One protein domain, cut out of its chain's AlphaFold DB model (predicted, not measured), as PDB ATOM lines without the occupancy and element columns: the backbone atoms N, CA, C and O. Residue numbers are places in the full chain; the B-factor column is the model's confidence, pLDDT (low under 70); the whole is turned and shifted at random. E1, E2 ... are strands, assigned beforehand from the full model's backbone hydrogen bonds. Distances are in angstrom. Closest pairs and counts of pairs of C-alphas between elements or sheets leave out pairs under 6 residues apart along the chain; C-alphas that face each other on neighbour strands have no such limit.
ATOM      1  N   PRO A  16      30.816  -1.094-127.779       85.44
ATOM      2  CA  PRO A  16      31.892  -0.774-126.849       85.44
ATOM      3  C   PRO A  16      32.248   0.716-126.926       85.44
ATOM      4  O   PRO A  16      32.275   1.307-128.004       85.44
ATOM      5  N   CYS A  17      32.542   1.319-125.780       86.12
ATOM      6  CA  CYS A  17      33.091   2.669-125.678       86.12
ATOM      7  C   CYS A  17      34.236   2.699-124.664       86.12
ATOM      8  O   CYS A  17      34.368   1.801-123.831       86.12
ATOM      9  N   GLN A  18      35.081   3.724-124.745       85.56
ATOM     10  CA  GLN A  18      36.186   3.948-123.815       85.56
ATOM     11  C   GLN A  18      36.227   5.420-123.401       85.56
ATOM     12  O   GLN A  18      35.959   6.296-124.224       85.56
ATOM     13  N   SER A  19      36.545   5.697-122.132       83.38
ATOM     14  CA  SER A  19      36.806   7.071-121.681       83.38
ATOM     15  C   SER A  19      38.164   7.568-122.189       83.38
ATOM     16  O   SER A  19      39.023   6.773-122.572       83.38
ATOM     17  N   GLY A  20      38.404   8.882-122.119       78.62
ATOM     18  CA  GLY A  20      39.728   9.461-122.390       78.62
ATOM     19  C   GLY A  20      40.837   8.946-121.457       78.62
ATOM     20  O   GLY A  20      42.008   9.027-121.804       78.62
ATOM     21  N   SER A  21      40.472   8.364-120.309       75.25
ATOM     22  CA  SER A  21      41.386   7.714-119.359       75.25
ATOM     23  C   SER A  21      41.539   6.202-119.595       75.25
ATOM     24  O   SER A  21      42.155   5.517-118.786       75.25
ATOM     25  N   GLY A  22      40.963   5.662-120.678       83.50
ATOM     26  CA  GLY A  22      41.068   4.250-121.057       83.50
ATOM     27  C   GLY A  22      40.031   3.315-120.423       83.50
ATOM     28  O   GLY A  22      40.095   2.108-120.650       83.50
ATOM     29  N   CYS A  23      39.057   3.831-119.665       87.69
ATOM     30  CA  CYS A  23      38.068   2.997-118.980       87.69
ATOM     31  C   CYS A  23      37.064   2.359-119.946       87.69
ATOM     32  O   CYS A  23      36.346   3.101-120.627       87.69
ATOM     33  N   PRO A  24      36.944   1.017-119.984       90.00
ATOM     34  CA  PRO A  24      36.000   0.343-120.862       90.00
ATOM     35  C   PRO A  24      34.555   0.572-120.406       90.00
ATOM     36  O   PRO A  24      34.252   0.675-119.215       90.00
ATOM     37  N   GLY A  25      33.646   0.640-121.369       89.06
ATOM     38  CA  GLY A  25      32.223   0.832-121.139       89.06
ATOM     39  C   GLY A  25      31.373   0.302-122.285       89.06
ATOM     40  O   GLY A  25      31.876  -0.153-123.314       89.06
ATOM     41  N   THR A  26      30.060   0.358-122.092       89.25
ATOM     42  CA  THR A  26      29.068   0.057-123.131       89.25
ATOM     43  C   THR A  26      28.238   1.303-123.399       89.25
ATOM     44  O   THR A  26      27.754   1.949-122.473       89.25
ATOM     45  N   SER A  27      28.085   1.652-124.670       86.62
ATOM     46  CA  SER A  27      27.248   2.771-125.088       86.62
ATOM     47  C   SER A  27      25.781   2.388-124.951       86.62
ATOM     48  O   SER A  27      25.362   1.374-125.506       86.62
ATOM     49  N   THR A  28      25.004   3.201-124.240       83.19
ATOM     50  CA  THR A  28      23.561   3.038-124.038       83.19
ATOM     51  C   THR A  28      22.824   4.310-124.447       83.19
ATOM     52  O   THR A  28      23.326   5.412-124.224       83.19
ATOM     53  N   CYS A  29      21.623   4.184-125.011       76.44
ATOM     54  CA  CYS A  29      20.785   5.338-125.333       76.44
ATOM     55  C   CYS A  29      19.923   5.728-124.124       76.44
ATOM     56  O   CYS A  29      19.053   4.961-123.710       76.44
ATOM     57  N   THR A  30      20.133   6.932-123.593       75.44
ATOM     58  CA  THR A  30      19.337   7.493-122.494       75.44
ATOM     59  C   THR A  30      18.858   8.880-122.911       75.44
ATOM     60  O   THR A  30      19.661   9.716-123.314       75.44
ATOM     61  N   ASN A  31      17.547   9.137-122.842       72.19
ATOM     62  CA  ASN A  31      16.928  10.416-123.236       72.19
ATOM     63  C   ASN A  31      17.270  10.886-124.667       72.19
ATOM     64  O   ASN A  31      17.419  12.079-124.912       72.19
ATOM     65  N   GLY A  32      17.411   9.952-125.614       73.81
ATOM     66  CA  GLY A  32      17.703  10.271-127.017       73.81
ATOM     67  C   GLY A  32      19.168  10.613-127.313       73.81
ATOM     68  O   GLY A  32      19.481  10.958-128.448       73.81
ATOM     69  N   ALA A  33      20.070  10.492-126.334       75.56
ATOM     70  CA  ALA A  33      21.507  10.667-126.518       75.56
ATOM     71  C   ALA A  33      22.267   9.366-126.223       75.56
ATOM     72  O   ALA A  33      21.943   8.631-125.285       75.56
ATOM     73  N   LEU A  34      23.312   9.095-127.009       77.31
ATOM     74  CA  LEU A  34      24.253   8.011-126.732       77.31
ATOM     75  C   LEU A  34      25.123   8.408-125.530       77.31
ATOM     76  O   LEU A  34      25.734   9.476-125.529       77.31
ATOM     77  N   GLN A  35      25.156   7.573-124.496       81.94
ATOM     78  CA  GLN A  35      25.947   7.771-123.281       81.94
ATOM     79  C   GLN A  35      26.832   6.545-123.055       81.94
ATOM     80  O   GLN A  35      26.372   5.419-123.222       81.94
ATOM     81  N   CYS A  36      28.094   6.743-122.675       82.06
ATOM     82  CA  CYS A  36      28.975   5.633-122.321       82.06
ATOM     83  C   CYS A  36      28.772   5.269-120.845       82.06
ATOM     84  O   CYS A  36      29.055   6.074-119.963       82.06
ATOM     85  N   VAL A  37      28.285   4.058-120.572       86.50
ATOM     86  CA  VAL A  37      28.193   3.519-119.211       86.50
ATOM     87  C   VAL A  37      29.461   2.722-118.935       86.50
ATOM     88  O   VAL A  37      29.684   1.661-119.525       86.50
ATOM     89  N   HIS A  38      30.314   3.253-118.062       88.31
ATOM     90  CA  HIS A  38      31.614   2.665-117.748       88.31
ATOM     91  C   HIS A  38      31.502   1.473-116.794       88.31
ATOM     92  O   HIS A  38      30.676   1.451-115.880       88.31
ATOM     93  N   GLN A  39      32.367   0.478-116.992       88.62
ATOM     94  CA  GLN A  39      32.475  -0.668-116.096       88.62
ATOM     95  C   GLN A  39      33.197  -0.261-114.808       88.62
ATOM     96  O   GLN A  39      34.427  -0.191-114.756       88.62
ATOM     97  N   VAL A  40      32.420   0.006-113.758       87.75
ATOM     98  CA  VAL A  40      32.952   0.361-112.437       87.75
ATOM     99  C   VAL A  40      33.827  -0.774-111.904       87.75
ATOM    100  O   VAL A  40      33.418  -1.934-111.900       87.75
ATOM    101  N   GLY A  41      35.038  -0.444-111.458       84.94
ATOM    102  CA  GLY A  41      36.001  -1.412-110.926       84.94
ATOM    103  C   GLY A  41      36.897  -2.080-111.972       84.94
ATOM    104  O   GLY A  41      37.844  -2.767-111.584       84.94
ATOM    105  N   ALA A  42      36.664  -1.866-113.275       87.81
ATOM    106  CA  ALA A  42      37.602  -2.303-114.308       87.81
ATOM    107  C   ALA A  42      38.971  -1.656-114.065       87.81
ATOM    108  O   ALA A  42      39.054  -0.450-113.839       87.81
ATOM    109  N   ARG A  43      40.040  -2.455-114.069       86.38
ATOM    110  CA  ARG A  43      41.397  -1.971-113.805       86.38
ATOM    111  C   ARG A  43      42.100  -1.639-115.106       86.38
ATOM    112  O   ARG A  43      42.152  -2.475-116.005       86.38
ATOM    113  N   VAL A  44      42.665  -0.444-115.181       85.75
ATOM    114  CA  VAL A  44      43.487  -0.001-116.310       85.75
ATOM    115  C   VAL A  44      44.800   0.568-115.795       85.75
ATOM    116  O   VAL A  44      44.893   0.995-114.641       85.75
ATOM    117  N   SER A  45      45.834   0.524-116.627       82.12
ATOM    118  CA  SER A  45      47.145   1.064-116.279       82.12
ATOM    119  C   SER A  45      47.055   2.560-115.999       82.12
ATOM    120  O   SER A  45      46.451   3.318-116.758       82.12
ATOM    121  N   CYS A  46      47.665   2.967-114.896       72.62
ATOM    122  CA  CYS A  46      47.733   4.355-114.484       72.62
ATOM    123  C   CYS A  46      48.750   5.141-115.313       72.62
ATOM    124  O   CYS A  46      49.934   5.124-115.004       72.62
ATOM    125  N   GLY A  47      48.283   5.838-116.349       61.09
ATOM    126  CA  GLY A  47      49.074   6.848-117.055       61.09
ATOM    127  C   GLY A  47      50.184   6.325-117.978       61.09
ATOM    128  O   GLY A  47      50.581   5.162-117.964       61.09
ATOM    129  N   SER A  48      50.633   7.222-118.861       54.34
ATOM    130  CA  SER A  48      51.706   6.999-119.838       54.34
ATOM    131  C   SER A  48      53.088   7.103-119.180       54.34
ATOM    132  O   SER A  48      53.212   7.713-118.126       54.34
ATOM    133  N   ALA A  49      54.133   6.586-119.837       43.84
ATOM    134  CA  ALA A  49      55.538   6.536-119.394       43.84
ATOM    135  C   ALA A  49      56.214   7.885-119.018       43.84
ATOM    136  O   ALA A  49      57.435   7.939-118.895       43.84
ATOM    137  N   THR A  50      55.455   8.972-118.890       47.72
ATOM    138  CA  THR A  50      55.937  10.324-118.591       47.72
ATOM    139  C   THR A  50      55.544  10.839-117.205       47.72
ATOM    140  O   THR A  50      56.186  11.772-116.734       47.72
ATOM    141  N   ASP A  51      54.599  10.193-116.513       51.81
ATOM    142  CA  ASP A  51      54.364  10.406-115.083       51.81
ATOM    143  C   ASP A  51      55.171   9.371-114.293       51.81
ATOM    144  O   ASP A  51      54.935   8.165-114.383       51.81
ATOM    145  N   VAL A  52      56.159   9.830-113.522       53.44
ATOM    146  CA  VAL A  52      56.932   8.988-112.594       53.44
ATOM    147  C   VAL A  52      56.084   8.733-111.354       53.44
ATOM    148  O   VAL A  52      56.409   9.167-110.254       53.44
ATOM    149  N   VAL A  53      54.950   8.067-111.537       61.06
ATOM    150  CA  VAL A  53      54.093   7.662-110.434       61.06
ATOM    151  C   VAL A  53      53.649   6.230-110.704       61.06
ATOM    152  O   VAL A  53      52.807   5.959-111.555       61.06
ATOM    153  N   CYS A  54      54.284   5.307-109.977       65.69
ATOM    154  CA  CYS A  54      53.966   3.881-109.915       65.69
ATOM    155  C   CYS A  54      54.169   3.069-111.208       65.69
ATOM    156  O   CYS A  54      53.221   2.734-111.924       65.69
ATOM    157  N   ALA A  55      55.406   2.644-111.478       61.41
ATOM    158  CA  ALA A  55      55.685   1.720-112.578       61.41
ATOM    159  C   ALA A  55      54.840   0.430-112.448       61.41
ATOM    160  O   ALA A  55      54.994  -0.333-111.495       61.41
ATOM    161  N   ASN A  56      53.978   0.171-113.438       70.62
ATOM    162  CA  ASN A  56      53.045  -0.966-113.508       70.62
ATOM    163  C   ASN A  56      51.836  -0.927-112.548       70.62
ATOM    164  O   ASN A  56      51.189  -1.960-112.353       70.62
ATOM    165  N   ALA A  57      51.488   0.227-111.971       77.88
ATOM    166  CA  ALA A  57      50.255   0.347-111.193       77.88
ATOM    167  C   ALA A  57      48.990   0.333-112.057       77.88
ATOM    168  O   ALA A  57      48.986   0.683-113.243       77.88
ATOM    169  N   THR A  58      47.880  -0.036-111.418       84.12
ATOM    170  CA  THR A  58      46.545   0.015-112.023       84.12
ATOM    171  C   THR A  58      45.594   0.832-111.163       84.12
ATOM    172  O   THR A  58      45.653   0.764-109.935       84.12
ATOM    173  N   ALA A  59      44.684   1.559-111.803       85.75
ATOM    174  CA  ALA A  59      43.565   2.219-111.142       85.75
ATOM    175  C   ALA A  59      42.245   1.573-111.548       85.75
ATOM    176  O   ALA A  59      42.069   1.116-112.679       85.75
ATOM    177  N   ALA A  60      41.307   1.560-110.606       87.69
ATOM    178  CA  ALA A  60      39.931   1.174-110.866       87.69
ATOM    179  C   ALA A  60      39.172   2.310-111.568       87.69
ATOM    180  O   ALA A  60      39.268   3.476-111.177       87.69
ATOM    181  N   CYS A  61      38.377   1.958-112.570       87.62
ATOM    182  CA  CYS A  61      37.474   2.870-113.251       87.62
ATOM    183  C   CYS A  61      36.282   3.241-112.370       87.62
ATOM    184  O   CYS A  61      35.625   2.373-111.784       87.62
ATOM    185  N   LYS A  62      35.985   4.539-112.306       87.75
ATOM    186  CA  LYS A  62      34.798   5.092-111.654       87.75
ATOM    187  C   LYS A  62      33.631   5.176-112.642       87.75
ATOM    188  O   LYS A  62      33.804   5.067-113.855       87.75
ATOM    189  N   ALA A  63      32.424   5.370-112.112       84.94
ATOM    190  CA  ALA A  63      31.195   5.437-112.909       84.94
ATOM    191  C   ALA A  63      31.170   6.619-113.897       84.94
ATOM    192  O   ALA A  63      30.525   6.533-114.937       84.94
ATOM    193  N   ASP A  64      31.898   7.692-113.589       84.12
ATOM    194  CA  ASP A  64      32.056   8.883-114.431       84.12
ATOM    195  C   ASP A  64      33.137   8.731-115.522       84.12
ATOM    196  O   ASP A  64      33.402   9.674-116.265       84.12
ATOM    197  N   GLY A  65      33.772   7.557-115.624       79.38
ATOM    198  CA  GLY A  65      34.824   7.279-116.602       79.38
ATOM    199  C   GLY A  65      36.218   7.769-116.206       79.38
ATOM    200  O   GLY A  65      37.152   7.595-116.994       79.38
ATOM    201  N   THR A  66      36.376   8.344-115.009       84.25
ATOM    202  CA  THR A  66      37.675   8.734-114.443       84.25
ATOM    203  C   THR A  66      38.334   7.581-113.677       84.25
ATOM    204  O   THR A  66      37.708   6.561-113.372       84.25
ATOM    205  N   LEU A  67      39.621   7.734-113.363       82.75
ATOM    206  CA  LEU A  67      40.391   6.753-112.597       82.75
ATOM    207  C   LEU A  67      40.368   7.051-111.090       82.75
ATOM    208  O   LEU A  67      40.316   8.203-110.647       82.75
ATOM    209  N   ALA A  68      40.376   5.988-110.286       83.25
ATOM    210  CA  ALA A  68      40.755   6.034-108.875       83.25
ATOM    211  C   ALA A  68      42.268   6.263-108.705       83.25
ATOM    212  O   ALA A  68      43.000   6.351-109.689       83.25
ATOM    213  N   ALA A  69      42.718   6.378-107.452       81.62
ATOM    214  CA  ALA A  69      44.140   6.422-107.135       81.62
ATOM    215  C   ALA A  69      44.868   5.181-107.681       81.62
ATOM    216  O   ALA A  69      44.289   4.095-107.810       81.62
ATOM    217  N   CYS A  70      46.132   5.369-108.040       82.88
ATOM    218  CA  CYS A  70      46.954   4.332-108.637       82.88
ATOM    219  C   CYS A  70      47.481   3.397-107.567       82.88
ATOM    220  O   CYS A  70      48.237   3.813-106.697       82.88
ATOM    221  N   GLN A  71      47.082   2.132-107.658       85.31
ATOM    222  CA  GLN A  71      47.409   1.148-106.639       85.31
ATOM    223  C   GLN A  71      48.708   0.432-106.969       85.31
ATOM    224  O   GLN A  71      48.882  -0.085-108.083       85.31
ATOM    225  N   SER A  72      49.581   0.355-105.973       78.50
ATOM    226  CA  SER A  72      50.865  -0.322-106.085       78.50
ATOM    227  C   SER A  72      50.694  -1.832-106.310       78.50
ATOM    228  O   SER A  72      49.793  -2.470-105.734       78.50
ATOM    229  N   PRO A  73      51.539  -2.456-107.155       75.75
ATOM    230  CA  PRO A  73      51.508  -3.903-107.352       75.75
ATOM    231  C   PRO A  73      51.882  -4.672-106.076       75.75
ATOM    232  O   PRO A  73      51.398  -5.789-105.877       75.75
ATOM    233  N   VAL A  74      52.686  -4.068-105.197       77.81
ATOM    234  CA  VAL A  74      53.083  -4.623-103.899       77.81
ATOM    235  C   VAL A  74      52.310  -3.894-102.807       77.81
ATOM    236  O   VAL A  74      52.319  -2.674-102.778       77.81
ATOM    237  N   VAL A  75      51.631  -4.640-101.930       86.25
ATOM    238  CA  VAL A  75      50.959  -4.053-100.762       86.25
ATOM    239  C   VAL A  75      51.998  -3.821 -99.675       86.25
ATOM    240  O   VAL A  75      52.692  -4.763 -99.281       86.25
ATOM    241  N   GLY A  76      52.095  -2.592 -99.193       85.00
ATOM    242  CA  GLY A  76      53.047  -2.194 -98.164       85.00
ATOM    243  C   GLY A  76      52.619  -0.892 -97.494       85.00
ATOM    244  O   GLY A  76      51.595  -0.336 -97.866       85.00
ATOM    245  N   PRO A  77      53.362  -0.423 -96.480       85.62
ATOM    246  CA  PRO A  77      53.158   0.920 -95.959       85.62
ATOM    247  C   PRO A  77      53.446   1.960 -97.048       85.62
ATOM    248  O   PRO A  77      54.351   1.767 -97.864       85.62
ATOM    249  N   GLU A  78      52.710   3.065 -96.999       88.44
ATOM    250  CA  GLU A  78      52.882   4.214 -97.887       88.44
ATOM    251  C   GLU A  78      54.342   4.678 -97.956       88.44
ATOM    252  O   GLU A  78      55.005   4.916 -96.940       88.44
ATOM    253  N   THR A  79      54.844   4.810 -99.181       88.56
ATOM    254  CA  THR A  79      56.134   5.430 -99.495       88.56
ATOM    255  C   THR A  79      55.866   6.691-100.298       88.56
ATOM    256  O   THR A  79      54.973   6.672-101.120       88.56
ATOM    257  N   CYS A  80      56.656   7.761-100.140       86.75
ATOM    258  CA  CYS A  80      56.487   8.995-100.923       86.75
ATOM    259  C   CYS A  80      56.857   8.797-102.410       86.75
ATOM    260  O   CYS A  80      57.937   9.192-102.858       86.75
ATOM    261  N   ASN A  81      55.989   8.129-103.163       81.62
ATOM    262  CA  ASN A  81      56.196   7.687-104.543       81.62
ATOM    263  C   ASN A  81      54.979   7.991-105.442       81.62
ATOM    264  O   ASN A  81      55.046   7.788-106.657       81.62
ATOM    265  N   GLY A  82      53.892   8.512-104.866       81.94
ATOM    266  CA  GLY A  82      52.657   8.864-105.557       81.94
ATOM    267  C   GLY A  82      51.690   7.700-105.736       81.94
ATOM    268  O   GLY A  82      50.694   7.866-106.447       81.94
ATOM    269  N   CYS A  83      51.966   6.559-105.116       84.25
ATOM    270  CA  CYS A  83      51.136   5.367-105.131       84.25
ATOM    271  C   CYS A  83      50.269   5.287-103.887       84.25
ATOM    272  O   CYS A  83      50.611   5.813-102.843       84.25
ATOM    273  N   ASP A  84      49.140   4.612-104.042       86.06
ATOM    274  CA  ASP A  84      48.370   4.040-102.942       86.06
ATOM    275  C   ASP A  84      48.950   2.627-102.711       86.06
ATOM    276  O   ASP A  84      48.578   1.654-103.392       86.06
ATOM    277  N   ASP A  85      50.002   2.557-101.890       86.94
ATOM    278  CA  ASP A  85      50.772   1.351-101.559       86.94
ATOM    279  C   ASP A  85      50.010   0.444-100.576       86.94
ATOM    280  O   ASP A  85      50.092  -0.789-100.687       86.94
ATOM    281  N   ASP A  86      49.228   1.021 -99.663       87.19
ATOM    282  CA  ASP A  86      48.436   0.285 -98.672       87.19
ATOM    283  C   ASP A  86      46.985   0.006 -99.116       87.19
ATOM    284  O   ASP A  86      46.311  -0.866 -98.549       87.19
ATOM    285  N   ARG A  87      46.562   0.615-100.232       85.94
ATOM    286  CA  ARG A  87      45.260   0.440-100.894       85.94
ATOM    287  C   ARG A  87      44.083   0.962-100.080       85.94
ATOM    288  O   ARG A  87      42.963   0.464-100.264       85.94
ATOM    289  N   ASP A  88      44.306   1.940 -99.210       86.19
ATOM    290  CA  ASP A  88      43.244   2.603 -98.457       86.19
ATOM    291  C   ASP A  88      42.486   3.666 -99.283       86.19
ATOM    292  O   ASP A  88      41.409   4.129 -98.883       86.19
ATOM    293  N   GLY A  89      42.973   3.958-100.494       84.81
ATOM    294  CA  GLY A  89      42.360   4.881-101.447       84.81
ATOM    295  C   GLY A  89      42.837   6.325-101.306       84.81
ATOM    296  O   GLY A  89      42.364   7.194-102.053       84.81
ATOM    297  N   VAL A  90      43.760   6.585-100.385       86.44
ATOM    298  CA  VAL A  90      44.528   7.818-100.258       86.44
ATOM    299  C   VAL A  90      45.962   7.524-100.728       86.44
ATOM    300  O   VAL A  90      46.381   6.384-100.816       86.44
ATOM    301  N   VAL A  91      46.667   8.543-101.215       86.69
ATOM    302  CA  VAL A  91      48.006   8.383-101.805       86.69
ATOM    303  C   VAL A  91      49.020   9.069-100.909       86.69
ATOM    304  O   VAL A  91      48.829  10.253-100.605       86.69
ATOM    305  N   ASP A  92      50.121   8.384-100.602       86.31
ATOM    306  CA  ASP A  92      51.216   8.860 -99.760       86.31
ATOM    307  C   ASP A  92      50.704   9.414 -98.416       86.31
ATOM    308  O   ASP A  92      50.993  10.564 -98.064       86.31
ATOM    309  N   ASN A  93      49.900   8.652 -97.674       88.38
ATOM    310  CA  ASN A  93      49.326   9.063 -96.389       88.38
ATOM    311  C   ASN A  93      49.871   8.285 -95.187       88.38
ATOM    312  O   ASN A  93      50.448   7.209 -95.298       88.38
ATOM    313  N   ALA A  94      49.697   8.845 -93.989       88.56
ATOM    314  CA  ALA A  94      49.961   8.088 -92.772       88.56
ATOM    315  C   ALA A  94      48.866   7.015 -92.569       88.56
ATOM    316  O   ALA A  94      47.688   7.332 -92.782       88.56
ATOM    317  N   PRO A  95      49.218   5.801 -92.090       87.56
ATOM    318  CA  PRO A  95      48.305   4.660 -92.032       87.56
ATOM    319  C   PRO A  95      46.953   4.988 -91.385       87.56
ATOM    320  O   PRO A  95      46.894   5.409 -90.225       87.56
ATOM    321  N   GLY A  96      45.862   4.778 -92.126       84.44
ATOM    322  CA  GLY A  96      44.495   4.993 -91.636       84.44
ATOM    323  C   GLY A  96      44.100   6.462 -91.446       84.44
ATOM    324  O   GLY A  96      43.164   6.756 -90.697       84.44
ATOM    325  N   SER A  97      44.801   7.393 -92.094       87.19
ATOM    326  CA  SER A  97      44.519   8.828 -92.034       87.19
ATOM    327  C   SER A  97      44.551   9.463 -93.422       87.19
ATOM    328  O   SER A  97      45.186   8.950 -94.329       87.19
ATOM    329  N   SER A  98      43.932  10.633 -93.582       87.44
ATOM    330  CA  SER A  98      44.091  11.457 -94.789       87.44
ATOM    331  C   SER A  98      45.266  12.440 -94.692       87.44
ATOM    332  O   SER A  98      45.339  13.385 -95.480       87.44
ATOM    333  N   ALA A  99      46.113  12.307 -93.667       85.56
ATOM    334  CA  ALA A  99      47.259  13.183 -93.473       85.56
ATOM    335  C   ALA A  99      48.392  12.754 -94.415       85.56
ATOM    336  O   ALA A  99      48.619  11.550 -94.549       85.56
ATOM    337  N   PRO A 100      49.108  13.700 -95.050       85.62
ATOM    338  CA  PRO A 100      50.238  13.364 -95.908       85.62
ATOM    339  C   PRO A 100      51.302  12.611 -95.108       85.62
ATOM    340  O   PRO A 100      51.507  12.891 -93.924       85.62
TER     341      PRO A 100
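AT A GLANCE: This is residues 16 to 100 of the 413 residues of an uncharacterized protein of Myxococcus llanfairpwllgwyngyllgogerychwyrndrobwllllantysiliogogogochensis (UniProt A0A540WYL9). With little regular structure, this is an elongated row of small parts: a three-strand sheet, E1 to E3, at one end, the small hairpin E4 and E5 near the middle, and loops of residues 72 to 100 at the other end. The 85 printed residues hold no named helix and five named strands, E1 to E5 along the chain, all strand in class, with only 22 residues in them. Both sheets, E1 - E2 - E3 and E4 - E5, are antiparallel. The whole is loose, radius of gyration of the C-alphas 15.0 A, spanning 47 by 28 by 17 A.

IN THESE COORDINATES: E1, residues 16 to 18, begins at C-alpha 16 (31.892, -0.774, -126.849). E2 is residues 24 to 30, 18.2 A long, and E3 residues 33 to 38, 15.6 A. E4 is residues 43 to 45, 7.0 A; E5, residues 58 to 60, ends at C-alpha 60 (39.931, 1.174, -110.866).

HOW THE PARTS SIT: E1, E2 and E3 form a meander, each strand the antiparallel neighbour of the one before; N 17 and O 25 are 2.9 A apart, N 28 and O 35 2.8 A. E3 and E4 are apart. In hairpin E4 and E5, N 44 and O 59 are 3.0 A apart.

THE WHOLE: The printed part has no cut. The link E4 to E5 is long; residues 47 to 55 within it have pLDDT under 70.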